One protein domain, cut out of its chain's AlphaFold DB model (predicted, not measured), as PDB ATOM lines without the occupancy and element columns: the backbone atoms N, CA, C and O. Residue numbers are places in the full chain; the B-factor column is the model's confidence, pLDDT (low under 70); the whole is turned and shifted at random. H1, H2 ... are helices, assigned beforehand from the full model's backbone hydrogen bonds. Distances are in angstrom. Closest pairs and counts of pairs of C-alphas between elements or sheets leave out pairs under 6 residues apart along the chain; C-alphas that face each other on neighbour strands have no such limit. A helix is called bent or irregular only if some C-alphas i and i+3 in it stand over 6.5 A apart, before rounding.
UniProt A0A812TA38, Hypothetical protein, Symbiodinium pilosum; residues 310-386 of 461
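This is residues 310 to 386 of the 461 residues of the protein "Hypothetical protein" of Symbiodinium pilosum (UniProt A0A812TA38). Three helices, H3, H2 and H1, make a flat row with H2 in the middle, the two long ones, H3 and H2, side by side and running opposite ways. Short H4 packs on H3 on one broad side of this row, and residues 377 to 382 then lead across that side to the short H5 near the H1 end of the row. The printed part has 77 residues with five named helices, in the order H1, H2, H3, H4, H5, and no named strand; the class is all helix. The whole is compact, with a radius of gyration of the C-alphas of 12.3 A, and its outline is flat, 33 by 28 by 15 A.

H3, the longest helix, holds residues 345 to 364 and measures 28.7 A from first to last C-alpha; C-alpha 345 is at (-38.949, 1.843, 42.613). H2, residues 325 to 341, measures 25.0 A. H1, residues 310 to 317, measures 10.5 A and begins with C-alpha 310 at (-39.552, -2.268, 26.272). H4 is residues 372 to 376, 7.0 A. H5 is residues 383 to 386, 5.2 A, and ends with C-alpha 386 at (-37.689, 0.922, 14.095). No helix is bent or irregular.

H3 and H2 touch and form a helical hairpin, at a shallow tilt of 13 degrees, opposite ways; their closest C-alphas, of Ala 348 and Ile 336, are 4.6 A apart. H3 also touches H4, with the closest C-alphas, of Ala 358 and Ala 372, 4.4 A apart. H2 and H4 are close but not clearly touching, the closest C-alphas being those of Thr 332 and Ser 376, 7.6 A apart. H2 touches H1 in a second helical hairpin, opposite ways at a steep tilt of 36 degrees, only just past shallow; the closest C-alphas, of Gly 334 and Thr 310, are 4.6 A apart. H1 and H5 only just touch, with 3 pairs of C-alphas within 8 A, the closest those of Met 317 and Phe 386 at 6.6 A. H1 and H3 are apart, and H2 and H5 are only just apart, at 8.0 A. In H1 and H3 every O i to N i+4 pair is within hydrogen-bond range; H2 has 12 of 13, H4 has 0 of 1 but 2 of 2 O i to N i+3 pairs, and H5 is too short for an O i to N i+4 pair.

The C-alphas farthest apart, of Asn 343 and Ser 366, are 35.3 A apart. The printed part has no cut. The link from H2 to H3 is tight, the other three are short, and none is long. The mean pLDDT of the printed part is 86.4; residues 310 to 324 are under 70.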
ATOM      1  N   THR A 310     -40.464  -2.561  27.397       59.28
ATOM      2  CA  THR A 310     -39.552  -2.268  26.272       59.28
ATOM      3  C   THR A 310     -39.865  -3.049  24.980       59.28
ATOM      4  O   THR A 310     -39.862  -2.452  23.908       59.28
ATOM      5  N   ALA A 311     -40.250  -4.328  25.041       59.31
ATOM      6  CA  ALA A 311     -40.736  -5.089  23.881       59.31
ATOM      7  C   ALA A 311     -42.128  -4.624  23.407       59.31
ATOM      8  O   ALA A 311     -42.423  -4.637  22.216       59.31
ATOM      9  N   SER A 312     -42.983  -4.141  24.317       63.16
ATOM     10  CA  SER A 312     -44.256  -3.506  23.926       63.16
ATOM     11  C   SER A 312     -44.042  -2.137  23.257       63.16
ATOM     12  O   SER A 312     -44.851  -1.719  22.428       63.16
ATOM     13  N   VAL A 313     -42.941  -1.444  23.580       63.16
ATOM     14  CA  VAL A 313     -42.515  -0.210  22.900       63.16
ATOM     15  C   VAL A 313     -42.048  -0.499  21.466       63.16
ATOM     16  O   VAL A 313     -42.288   0.332  20.589       63.16
ATOM     17  N   GLU A 314     -41.465  -1.674  21.190       60.62
ATOM     18  CA  GLU A 314     -41.125  -2.103  19.822       60.62
ATOM     19  C   GLU A 314     -42.371  -2.184  18.930       60.62
ATOM     20  O   GLU A 314     -42.421  -1.535  17.881       60.62
ATOM     21  N   ASP A 315     -43.413  -2.883  19.391       60.03
ATOM     22  CA  ASP A 315     -44.699  -2.988  18.688       60.03
ATOM     23  C   ASP A 315     -45.406  -1.627  18.534       60.03
ATOM     24  O   ASP A 315     -46.115  -1.392  17.552       60.03
ATOM     25  N   PHE A 316     -45.201  -0.708  19.482       63.00
ATOM     26  CA  PHE A 316     -45.801   0.628  19.477       63.00
ATOM     27  C   PHE A 316     -45.154   1.586  18.465       63.00
ATOM     28  O   PHE A 316     -45.849   2.282  17.720       63.00
ATOM     29  N   MET A 317     -43.824   1.639  18.439       61.44
ATOM     30  CA  MET A 317     -43.064   2.589  17.618       61.44
ATOM     31  C   MET A 317     -42.988   2.184  16.142       61.44
ATOM     32  O   MET A 317     -42.731   3.036  15.295       61.44
ATOM     33  N   LEU A 318     -43.294   0.927  15.801       58.16
ATOM     34  CA  LEU A 318     -43.434   0.458  14.413       58.16
ATOM     35  C   LEU A 318     -44.476   1.250  13.593       58.16
ATOM     36  O   LEU A 318     -44.431   1.224  12.361       58.16
ATOM     37  N   CYS A 319     -45.399   1.956  14.257       52.16
ATOM     38  CA  CYS A 319     -46.481   2.713  13.625       52.16
ATOM     39  C   CYS A 319     -46.228   4.227  13.487       52.16
ATOM     40  O   CYS A 319     -47.064   4.905  12.889       52.16
ATOM     41  N   GLN A 320     -45.139   4.784  14.033       53.97
ATOM     42  CA  GLN A 320     -44.894   6.233  13.989       53.97
ATOM     43  C   GLN A 320     -43.718   6.604  13.080       53.97
ATOM     44  O   GLN A 320     -42.578   6.209  13.293       53.97
ATOM     45  N   THR A 321     -44.007   7.436  12.079       52.31
ATOM     46  CA  THR A 321     -43.045   8.106  11.191       52.31
ATOM     47  C   THR A 321     -42.462   9.357  11.871       52.31
ATOM     48  O   THR A 321     -42.642  10.470  11.373       52.31
ATOM     49  N   GLY A 322     -41.865   9.206  13.054       57.03
ATOM     50  CA  GLY A 322     -41.228  10.301  13.796       57.03
ATOM     51  C   GLY A 322     -39.707  10.346  13.585       57.03
ATOM     52  O   GLY A 322     -39.108   9.304  13.292       57.03
ATOM     53  N   PRO A 323     -39.052  11.523  13.667       60.66
ATOM     54  CA  PRO A 323     -37.591  11.598  13.710       60.66
ATOM     55  C   PRO A 323     -37.050  10.730  14.861       60.66
ATOM     56  O   PRO A 323     -37.629  10.662  15.931       60.66
ATOM     57  N   GLY A 324     -35.907  10.055  14.693       68.94
ATOM     58  CA  GLY A 324     -35.422   9.031  15.647       68.94
ATOM     59  C   GLY A 324     -35.200   9.460  17.117       68.94
ATOM     60  O   GLY A 324     -34.781   8.638  17.931       68.94
ATOM     61  N   GLN A 325     -35.472  10.719  17.466       76.38
ATOM     62  CA  GLN A 325     -35.444  11.280  18.815       76.38
ATOM     63  C   GLN A 325     -36.548  10.704  19.713       76.38
ATOM     64  O   GLN A 325     -36.265  10.359  20.861       76.38
ATOM     65  N   GLU A 326     -37.779  10.531  19.211       84.62
ATOM     66  CA  GLU A 326     -38.878  10.027  20.052       84.62
ATOM     67  C   GLU A 326     -38.644   8.573  20.491       84.62
ATOM     68  O   GLU A 326     -39.041   8.178  21.590       84.62
ATOM     69  N   ILE A 327     -37.924   7.791  19.675       89.06
ATOM     70  CA  ILE A 327     -37.579   6.387  19.948       89.06
ATOM     71  C   ILE A 327     -36.812   6.262  21.265       89.06
ATOM     72  O   ILE A 327     -37.137   5.415  22.095       89.06
ATOM     73  N   ARG A 328     -35.817   7.128  21.493       90.31
ATOM     74  CA  ARG A 328     -34.992   7.081  22.712       90.31
ATOM     75  C   ARG A 328     -35.797   7.441  23.958       90.31
ATOM     76  O   ARG A 328     -35.624   6.811  25.000       90.31
ATOM     77  N   GLN A 329     -36.702   8.412  23.845       92.00
ATOM     78  CA  GLN A 329     -37.566   8.817  24.953       92.00
ATOM     79  C   GLN A 329     -38.512   7.685  25.357       92.00
ATOM     80  O   GLN A 329     -38.598   7.344  26.535       92.00
ATOM     81  N   ALA A 330     -39.173   7.051  24.384       90.69
ATOM     82  CA  ALA A 330     -40.058   5.928  24.676       90.69
ATOM     83  C   ALA A 330     -39.300   4.706  25.199       90.69
ATOM     84  O   ALA A 330     -39.811   4.022  26.081       90.69
ATOM     85  N   TRP A 331     -38.086   4.450  24.699       91.88
ATOM     86  CA  TRP A 331     -37.235   3.376  25.211       91.88
ATOM     87  C   TRP A 331     -36.930   3.562  26.699       91.88
ATOM     88  O   TRP A 331     -37.176   2.661  27.495       91.88
ATOM     89  N   THR A 332     -36.518   4.773  27.080       93.44
ATOM     90  CA  THR A 332     -36.212   5.116  28.478       93.44
ATOM     91  C   THR A 332     -37.465   5.029  29.362       93.44
ATOM     92  O   THR A 332     -37.418   4.520  30.480       93.44
ATOM     93  N   LEU A 333     -38.629   5.462  28.856       94.06
ATOM     94  CA  LEU A 333     -39.912   5.293  29.554       94.06
ATOM     95  C   LEU A 333     -40.277   3.812  29.746       94.06
ATOM     96  O   LEU A 333     -40.781   3.447  30.809       94.06
ATOM     97  N   GLY A 334     -39.994   2.963  28.756       92.50
ATOM     98  CA  GLY A 334     -40.118   1.510  28.873       92.50
ATOM     99  C   GLY A 334     -39.236   0.955  29.993       92.50
ATOM    100  O   GLY A 334     -39.726   0.217  30.841       92.50
ATOM    101  N   GLY A 335     -37.973   1.386  30.074       93.56
ATOM    102  CA  GLY A 335     -37.060   1.010  31.161       93.56
ATOM    103  C   GLY A 335     -37.597   1.369  32.554       93.56
ATOM    104  O   GLY A 335     -37.545   0.557  33.481       93.56
ATOM    105  N   ILE A 336     -38.208   2.551  32.697       95.75
ATOM    106  CA  ILE A 336     -38.855   2.983  33.951       95.75
ATOM    107  C   ILE A 336     -40.033   2.068  34.303       95.75
ATOM    108  O   ILE A 336     -40.147   1.627  35.448       95.75
ATOM    109  N   ILE A 337     -40.912   1.775  33.338       94.81
ATOM    110  CA  ILE A 337     -42.082   0.910  33.552       94.81
ATOM    111  C   ILE A 337     -41.640  -0.518  33.898       94.81
ATOM    112  O   ILE A 337     -42.202  -1.121  34.809       94.81
ATOM    113  N   ASP A 338     -40.600  -1.032  33.241       94.88
ATOM    114  CA  ASP A 338     -40.009  -2.339  33.539       94.88
ATOM    115  C   ASP A 338     -39.461  -2.400  34.967       94.88
ATOM    116  O   ASP A 338     -39.732  -3.355  35.698       94.88
ATOM    117  N   ALA A 339     -38.754  -1.362  35.418       95.75
ATOM    118  CA  ALA A 339     -38.281  -1.284  36.797       95.75
ATOM    119  C   ALA A 339     -39.441  -1.225  37.812       95.75
ATOM    120  O   ALA A 339     -39.375  -1.871  38.862       95.75
ATOM    121  N   LEU A 340     -40.526  -0.507  37.495       96.62
ATOM    122  CA  LEU A 340     -41.723  -0.447  38.342       96.62
ATOM    123  C   LEU A 340     -42.454  -1.792  38.415       96.62
ATOM    124  O   LEU A 340     -42.809  -2.226  39.511       96.62
ATOM    125  N   ASN A 341     -42.634  -2.476  37.283       95.00
ATOM    126  CA  ASN A 341     -43.276  -3.793  37.226       95.00
ATOM    127  C   ASN A 341     -42.490  -4.853  38.012       95.00
ATOM    128  O   ASN A 341     -43.084  -5.742  38.620       95.00
ATOM    129  N   ASN A 342     -41.164  -4.713  38.069       95.81
ATOM    130  CA  ASN A 342     -40.279  -5.563  38.865       95.81
ATOM    131  C   ASN A 342     -40.227  -5.191  40.361       95.81
ATOM    132  O   ASN A 342     -39.432  -5.767  41.100       95.81
ATOM    133  N   ASN A 343     -41.068  -4.261  40.829       96.31
ATOM    134  CA  ASN A 343     -41.078  -3.741  42.202       96.31
ATOM    135  C   ASN A 343     -39.744  -3.109  42.648       96.31
ATOM    136  O   ASN A 343     -39.424  -3.116  43.837       96.31
ATOM    137  N   ASN A 344     -38.995  -2.504  41.717       98.00
ATOM    138  CA  ASN A 344     -37.744  -1.788  41.988       98.00
ATOM    139  C   ASN A 344     -37.931  -0.264  41.824       98.00
ATOM    140  O   ASN A 344     -37.436   0.332  40.861       98.00
ATOM    141  N   PRO A 345     -38.625   0.422  42.756       96.75
ATOM    142  CA  PRO A 345     -38.949   1.843  42.613       96.75
ATOM    143  C   PRO A 345     -37.714   2.752  42.668       96.75
ATOM    144  O   PRO A 345     -37.715   3.828  42.073       96.75
ATOM    145  N   GLU A 346     -36.649   2.333  43.354       97.81
ATOM    146  CA  GLU A 346     -35.392   3.088  43.412       97.81
ATOM    147  C   GLU A 346     -34.693   3.122  42.051       97.81
ATOM    148  O   GLU A 346     -34.248   4.181  41.612       97.81
ATOM    149  N   GLN A 347     -34.678   1.986  41.348       96.31
ATOM    150  CA  GLN A 347     -34.155   1.891  39.989       96.31
ATOM    151  C   GLN A 347     -35.004   2.720  39.023       96.31
ATOM    152  O   GLN A 347     -34.456   3.513  38.262       96.31
ATOM    153  N   ALA A 348     -36.334   2.613  39.104       97.38
ATOM    154  CA  ALA A 348     -37.240   3.421  38.288       97.38
ATOM    155  C   ALA A 348     -37.002   4.926  38.492       97.38
ATOM    156  O   ALA A 348     -36.951   5.692  37.529       97.38
ATOM    157  N   LYS A 349     -36.795   5.354  39.744       97.94
ATOM    158  CA  LYS A 349     -36.471   6.744  40.078       97.94
ATOM    159  C   LYS A 349     -35.108   7.167  39.528       97.94
ATOM    160  O   LYS A 349     -34.992   8.282  39.028       97.94
ATOM    161  N   ALA A 350     -34.093   6.309  39.612       97.69
ATOM    162  CA  ALA A 350     -32.774   6.590  39.053       97.69
ATOM    163  C   ALA A 350     -32.839   6.765  37.528       97.69
ATOM    164  O   ALA A 350     -32.364   7.779  37.020       97.69
ATOM    165  N   ILE A 351     -33.508   5.848  36.818       96.62
ATOM    166  CA  ILE A 351     -33.706   5.934  35.363       96.62
ATOM    167  C   ILE A 351     -34.485   7.207  35.008       96.62
ATOM    168  O   ILE A 351     -34.083   7.933  34.108       96.62
ATOM    169  N   ALA A 352     -35.542   7.550  35.749       97.56
ATOM    170  CA  ALA A 352     -36.311   8.773  35.508       97.56
ATOM    171  C   ALA A 352     -35.477  10.060  35.667       97.56
ATOM    172  O   ALA A 352     -35.647  11.003  34.893       97.56
ATOM    173  N   LEU A 353     -34.567  10.111  36.645       97.75
ATOM    174  CA  LEU A 353     -33.669  11.256  36.831       97.75
ATOM    175  C   LEU A 353     -32.613  11.349  35.720       97.75
ATOM    176  O   LEU A 353     -32.343  12.447  35.235       97.75
ATOM    177  N   LEU A 354     -32.057  10.216  35.284       96.56
ATOM    178  CA  LEU A 354     -31.135  10.167  34.143       96.56
ATOM    179  C   LEU A 354     -31.837  10.549  32.834       96.56
ATOM    180  O   LEU A 354     -31.289  11.313  32.045       96.56
ATOM    181  N   ALA A 355     -33.080  10.102  32.642       96.06
ATOM    182  CA  ALA A 355     -33.919  10.482  31.511       96.06
ATOM    183  C   ALA A 355     -34.147  11.997  31.459       96.06
ATOM    184  O   ALA A 355     -34.074  12.597  30.390       96.06
ATOM    185  N   LEU A 356     -34.388  12.628  32.614       97.12
ATOM    186  CA  LEU A 356     -34.554  14.077  32.704       97.12
ATOM    187  C   LEU A 356     -33.265  14.821  32.325       97.12
ATOM    188  O   LEU A 356     -33.330  15.776  31.558       97.12
ATOM    189  N   ALA A 357     -32.105  14.357  32.803       97.62
ATOM    190  CA  ALA A 357     -30.809  14.926  32.428       97.62
ATOM    191  C   ALA A 357     -30.507  14.751  30.927       97.62
ATOM    192  O   ALA A 357     -30.043  15.683  30.274       97.62
ATOM    193  N   ALA A 358     -30.826  13.586  30.356       96.19
ATOM    194  CA  ALA A 358     -30.692  13.336  28.923       96.19
ATOM    195  C   ALA A 358     -31.609  14.251  28.091       96.19
ATOM    196  O   ALA A 358     -31.184  14.792  27.070       96.19
ATOM    197  N   LEU A 359     -32.853  14.464  28.533       95.44
ATOM    198  CA  LEU A 359     -33.792  15.376  27.877       95.44
ATOM    199  C   LEU A 359     -33.303  16.825  27.920       95.44
ATOM    200  O   LEU A 359     -33.338  17.491  26.886       95.44
ATOM    201  N   ASP A 360     -32.810  17.285  29.070       97.75
ATOM    202  CA  ASP A 360     -32.234  18.623  29.231       97.75
ATOM    203  C   ASP A 360     -31.032  18.827  28.296       97.75
ATOM    204  O   ASP A 360     -31.010  19.770  27.503       97.75
ATOM    205  N   GLN A 361     -30.101  17.867  28.263       97.00
ATOM    206  CA  GLN A 361     -28.975  17.915  27.330       97.00
ATOM    207  C   GLN A 361     -29.440  17.948  25.870       97.00
ATOM    208  O   GLN A 361     -28.936  18.735  25.072       97.00
ATOM    209  N   SER A 362     -30.428  17.122  25.510       95.31
ATOM    210  CA  SER A 362     -30.965  17.117  24.148       95.31
ATOM    211  C   SER A 362     -31.599  18.463  23.782       95.31
ATOM    212  O   SER A 362     -31.499  18.881  22.634       95.31
ATOM    213  N   ALA A 363     -32.209  19.170  24.738       93.62
ATOM    214  CA  ALA A 363     -32.765  20.499  24.512       93.62
ATOM    215  C   ALA A 363     -31.659  21.542  24.283       93.62
ATOM    216  O   ALA A 363     -31.766  22.342  23.352       93.62
ATOM    217  N   ILE A 364     -30.577  21.486  25.070       96.62
ATOM    218  CA  ILE A 364     -29.390  22.343  24.909       96.62
ATOM    219  C   ILE A 364     -28.756  22.133  23.528       96.62
ATOM    220  O   ILE A 364     -28.466  23.100  22.821       96.62
ATOM    221  N   ASP A 365     -28.630  20.881  23.088       95.75
ATOM    222  CA  ASP A 365     -27.989  20.543  21.816       95.75
ATOM    223  C   ASP A 365     -28.949  20.592  20.610       95.75
ATOM    224  O   ASP A 365     -28.699  19.965  19.577       95.75
ATOM    225  N   SER A 366     -30.066  21.325  20.715       91.81
ATOM    226  CA  SER A 366     -31.053  21.493  19.632       91.81
ATOM    227  C   SER A 366     -31.595  20.165  19.074       91.81
ATOM    228  O   SER A 366     -31.840  20.013  17.877       91.81
ATOM    229  N   GLY A 367     -31.767  19.179  19.950       87.25
ATOM    230  CA  GLY A 367     -32.232  17.831  19.641       87.25
ATOM    231  C   GLY A 367     -31.125  16.848  19.248       87.25
ATOM    232  O   GLY A 367     -31.437  15.729  18.835       87.25
ATOM    233  N   ASN A 368     -29.841  17.207  19.343       90.81
ATOM    234  CA  ASN A 368     -28.768  16.233  19.152       90.81
ATOM    235  C   ASN A 368     -28.689  15.281  20.356       90.81
ATOM    236  O   ASN A 368     -28.559  15.701  21.501       90.81
ATOM    237  N   TRP A 369     -28.747  13.978  20.083       91.88
ATOM    238  CA  TRP A 369     -28.741  12.938  21.114       91.88
ATOM    239  C   TRP A 369     -27.373  12.310  21.369       91.88
ATOM    240  O   TRP A 369     -27.296  11.392  22.177       91.88
ATOM    241  N   LEU A 370     -26.311  12.773  20.703       92.19
ATOM    242  CA  LEU A 370     -24.981  12.170  20.820       92.19
ATOM    243  C   LEU A 370     -24.461  12.181  22.265       92.19
ATOM    244  O   LEU A 370     -24.006  11.155  22.752       92.19
ATOM    245  N   LEU A 371     -24.559  13.324  22.951       95.25
ATOM    246  CA  LEU A 371     -24.166  13.430  24.357       95.25
ATOM    247  C   LEU A 371     -25.291  12.973  25.293       95.25
ATOM    248  O   LEU A 371     -25.042  12.291  26.283       95.25
ATOM    249  N   ALA A 372     -26.543  13.287  24.949       95.12
ATOM    250  CA  ALA A 372     -27.710  12.892  25.735       95.12
ATOM    251  C   ALA A 372     -27.822  11.369  25.931       95.12
ATOM    252  O   ALA A 372     -28.249  10.917  26.991       95.12
ATOM    253  N   SER A 373     -27.425  10.563  24.939       93.31
ATOM    254  CA  SER A 373     -27.472   9.105  25.065       93.31
ATOM    255  C   SER A 373     -26.520   8.558  26.122       93.31
ATOM    256  O   SER A 373     -26.846   7.548  26.736       93.31
ATOM    257  N   GLU A 374     -25.398   9.232  26.377       95.19
ATOM    258  CA  GLU A 374     -24.442   8.816  27.409       95.19
ATOM    259  C   GLU A 374     -25.010   9.020  28.819       95.19
ATOM    260  O   GLU A 374     -24.733   8.228  29.717       95.19
ATOM    261  N   PHE A 375     -25.872  10.025  29.018       94.12
ATOM    262  CA  PHE A 375     -26.541  10.241  30.306       94.12
ATOM    263  C   PHE A 375     -27.537   9.139  30.659       94.12
ATOM    264  O   PHE A 375     -27.738   8.872  31.839       94.12
ATOM    265  N   SER A 376     -28.154   8.495  29.665       89.81
ATOM    266  CA  SER A 376     -29.155   7.454  29.922       89.81
ATOM    267  C   SER A 376     -28.545   6.221  30.601       89.81
ATOM    268  O   SER A 376     -29.227   5.541  31.360       89.81
ATOM    269  N   LEU A 377     -27.257   5.929  30.354       90.25
ATOM    270  CA  LEU A 377     -26.555   4.706  30.785       90.25
ATOM    271  C   LEU A 377     -27.229   3.382  30.352       90.25
ATOM    272  O   LEU A 377     -26.729   2.301  30.662       90.25
ATOM    273  N   GLU A 378     -28.341   3.448  29.621       89.38
ATOM    274  CA  GLU A 378     -29.017   2.312  29.014       89.38
ATOM    275  C   GLU A 378     -28.449   2.012  27.622       89.38
ATOM    276  O   GLU A 378     -27.952   2.889  26.909       89.38
ATOM    277  N   GLY A 379     -28.550   0.746  27.212       88.19
ATOM    278  CA  GLY A 379     -28.209   0.346  25.850       88.19
ATOM    279  C   GLY A 379     -29.053   1.106  24.827       88.19
ATOM    280  O   GLY A 379     -30.236   1.367  25.048       88.19
ATOM    281  N   ALA A 380     -28.445   1.453  23.690       88.00
ATOM    282  CA  ALA A 380     -29.173   2.091  22.603       88.00
ATOM    283  C   ALA A 380     -30.374   1.220  22.184       88.00
ATOM    284  O   ALA A 380     -30.226  -0.005  22.092       88.00
ATOM    285  N   PRO A 381     -31.538   1.828  21.888       89.38
ATOM    286  CA  PRO A 381     -32.670   1.070  21.384       89.38
ATOM    287  C   PRO A 381     -32.266   0.369  20.078       89.38
ATOM    288  O   PRO A 381     -31.431   0.896  19.330       89.38
ATOM    289  N   PRO A 382     -32.845  -0.799  19.761       89.12
ATOM    290  CA  PRO A 382     -32.558  -1.515  18.526       89.12
ATOM    291  C   PRO A 382     -33.114  -0.746  17.316       89.12
ATOM    292  O   PRO A 382     -34.166  -1.072  16.776       89.12
ATOM    293  N   PHE A 383     -32.397   0.288  16.857       84.62
ATOM    294  CA  PHE A 383     -32.817   1.192  15.775       84.62
ATOM    295  C   PHE A 383     -33.228   0.462  14.492       84.62
ATOM    296  O   PHE A 383     -34.125   0.918  13.787       84.62
ATOM    297  N   SER A 384     -32.633  -0.697  14.210       83.62
ATOM    298  CA  SER A 384     -32.989  -1.545  13.068       83.62
ATOM    299  C   SER A 384     -34.419  -2.094  13.130       83.62
ATOM    300  O   SER A 384     -35.042  -2.289  12.083       83.62
ATOM    301  N   ALA A 385     -34.977  -2.305  14.327       78.38
ATOM    302  CA  ALA A 385     -36.379  -2.684  14.498       78.38
ATOM    303  C   ALA A 385     -37.319  -1.535  14.092       78.38
ATOM    304  O   ALA A 385     -38.350  -1.775  13.466       78.38
ATOM    305  N   PHE A 386     -36.907  -0.290  14.353       76.00
ATOM    306  CA  PHE A 386     -37.689   0.922  14.095       76.00
ATOM    307  C   PHE A 386     -37.498   1.512  12.687       76.00
ATOM    308  O   PHE A 386     -38.315   2.305  12.233       76.00
TER     309      PHE A 386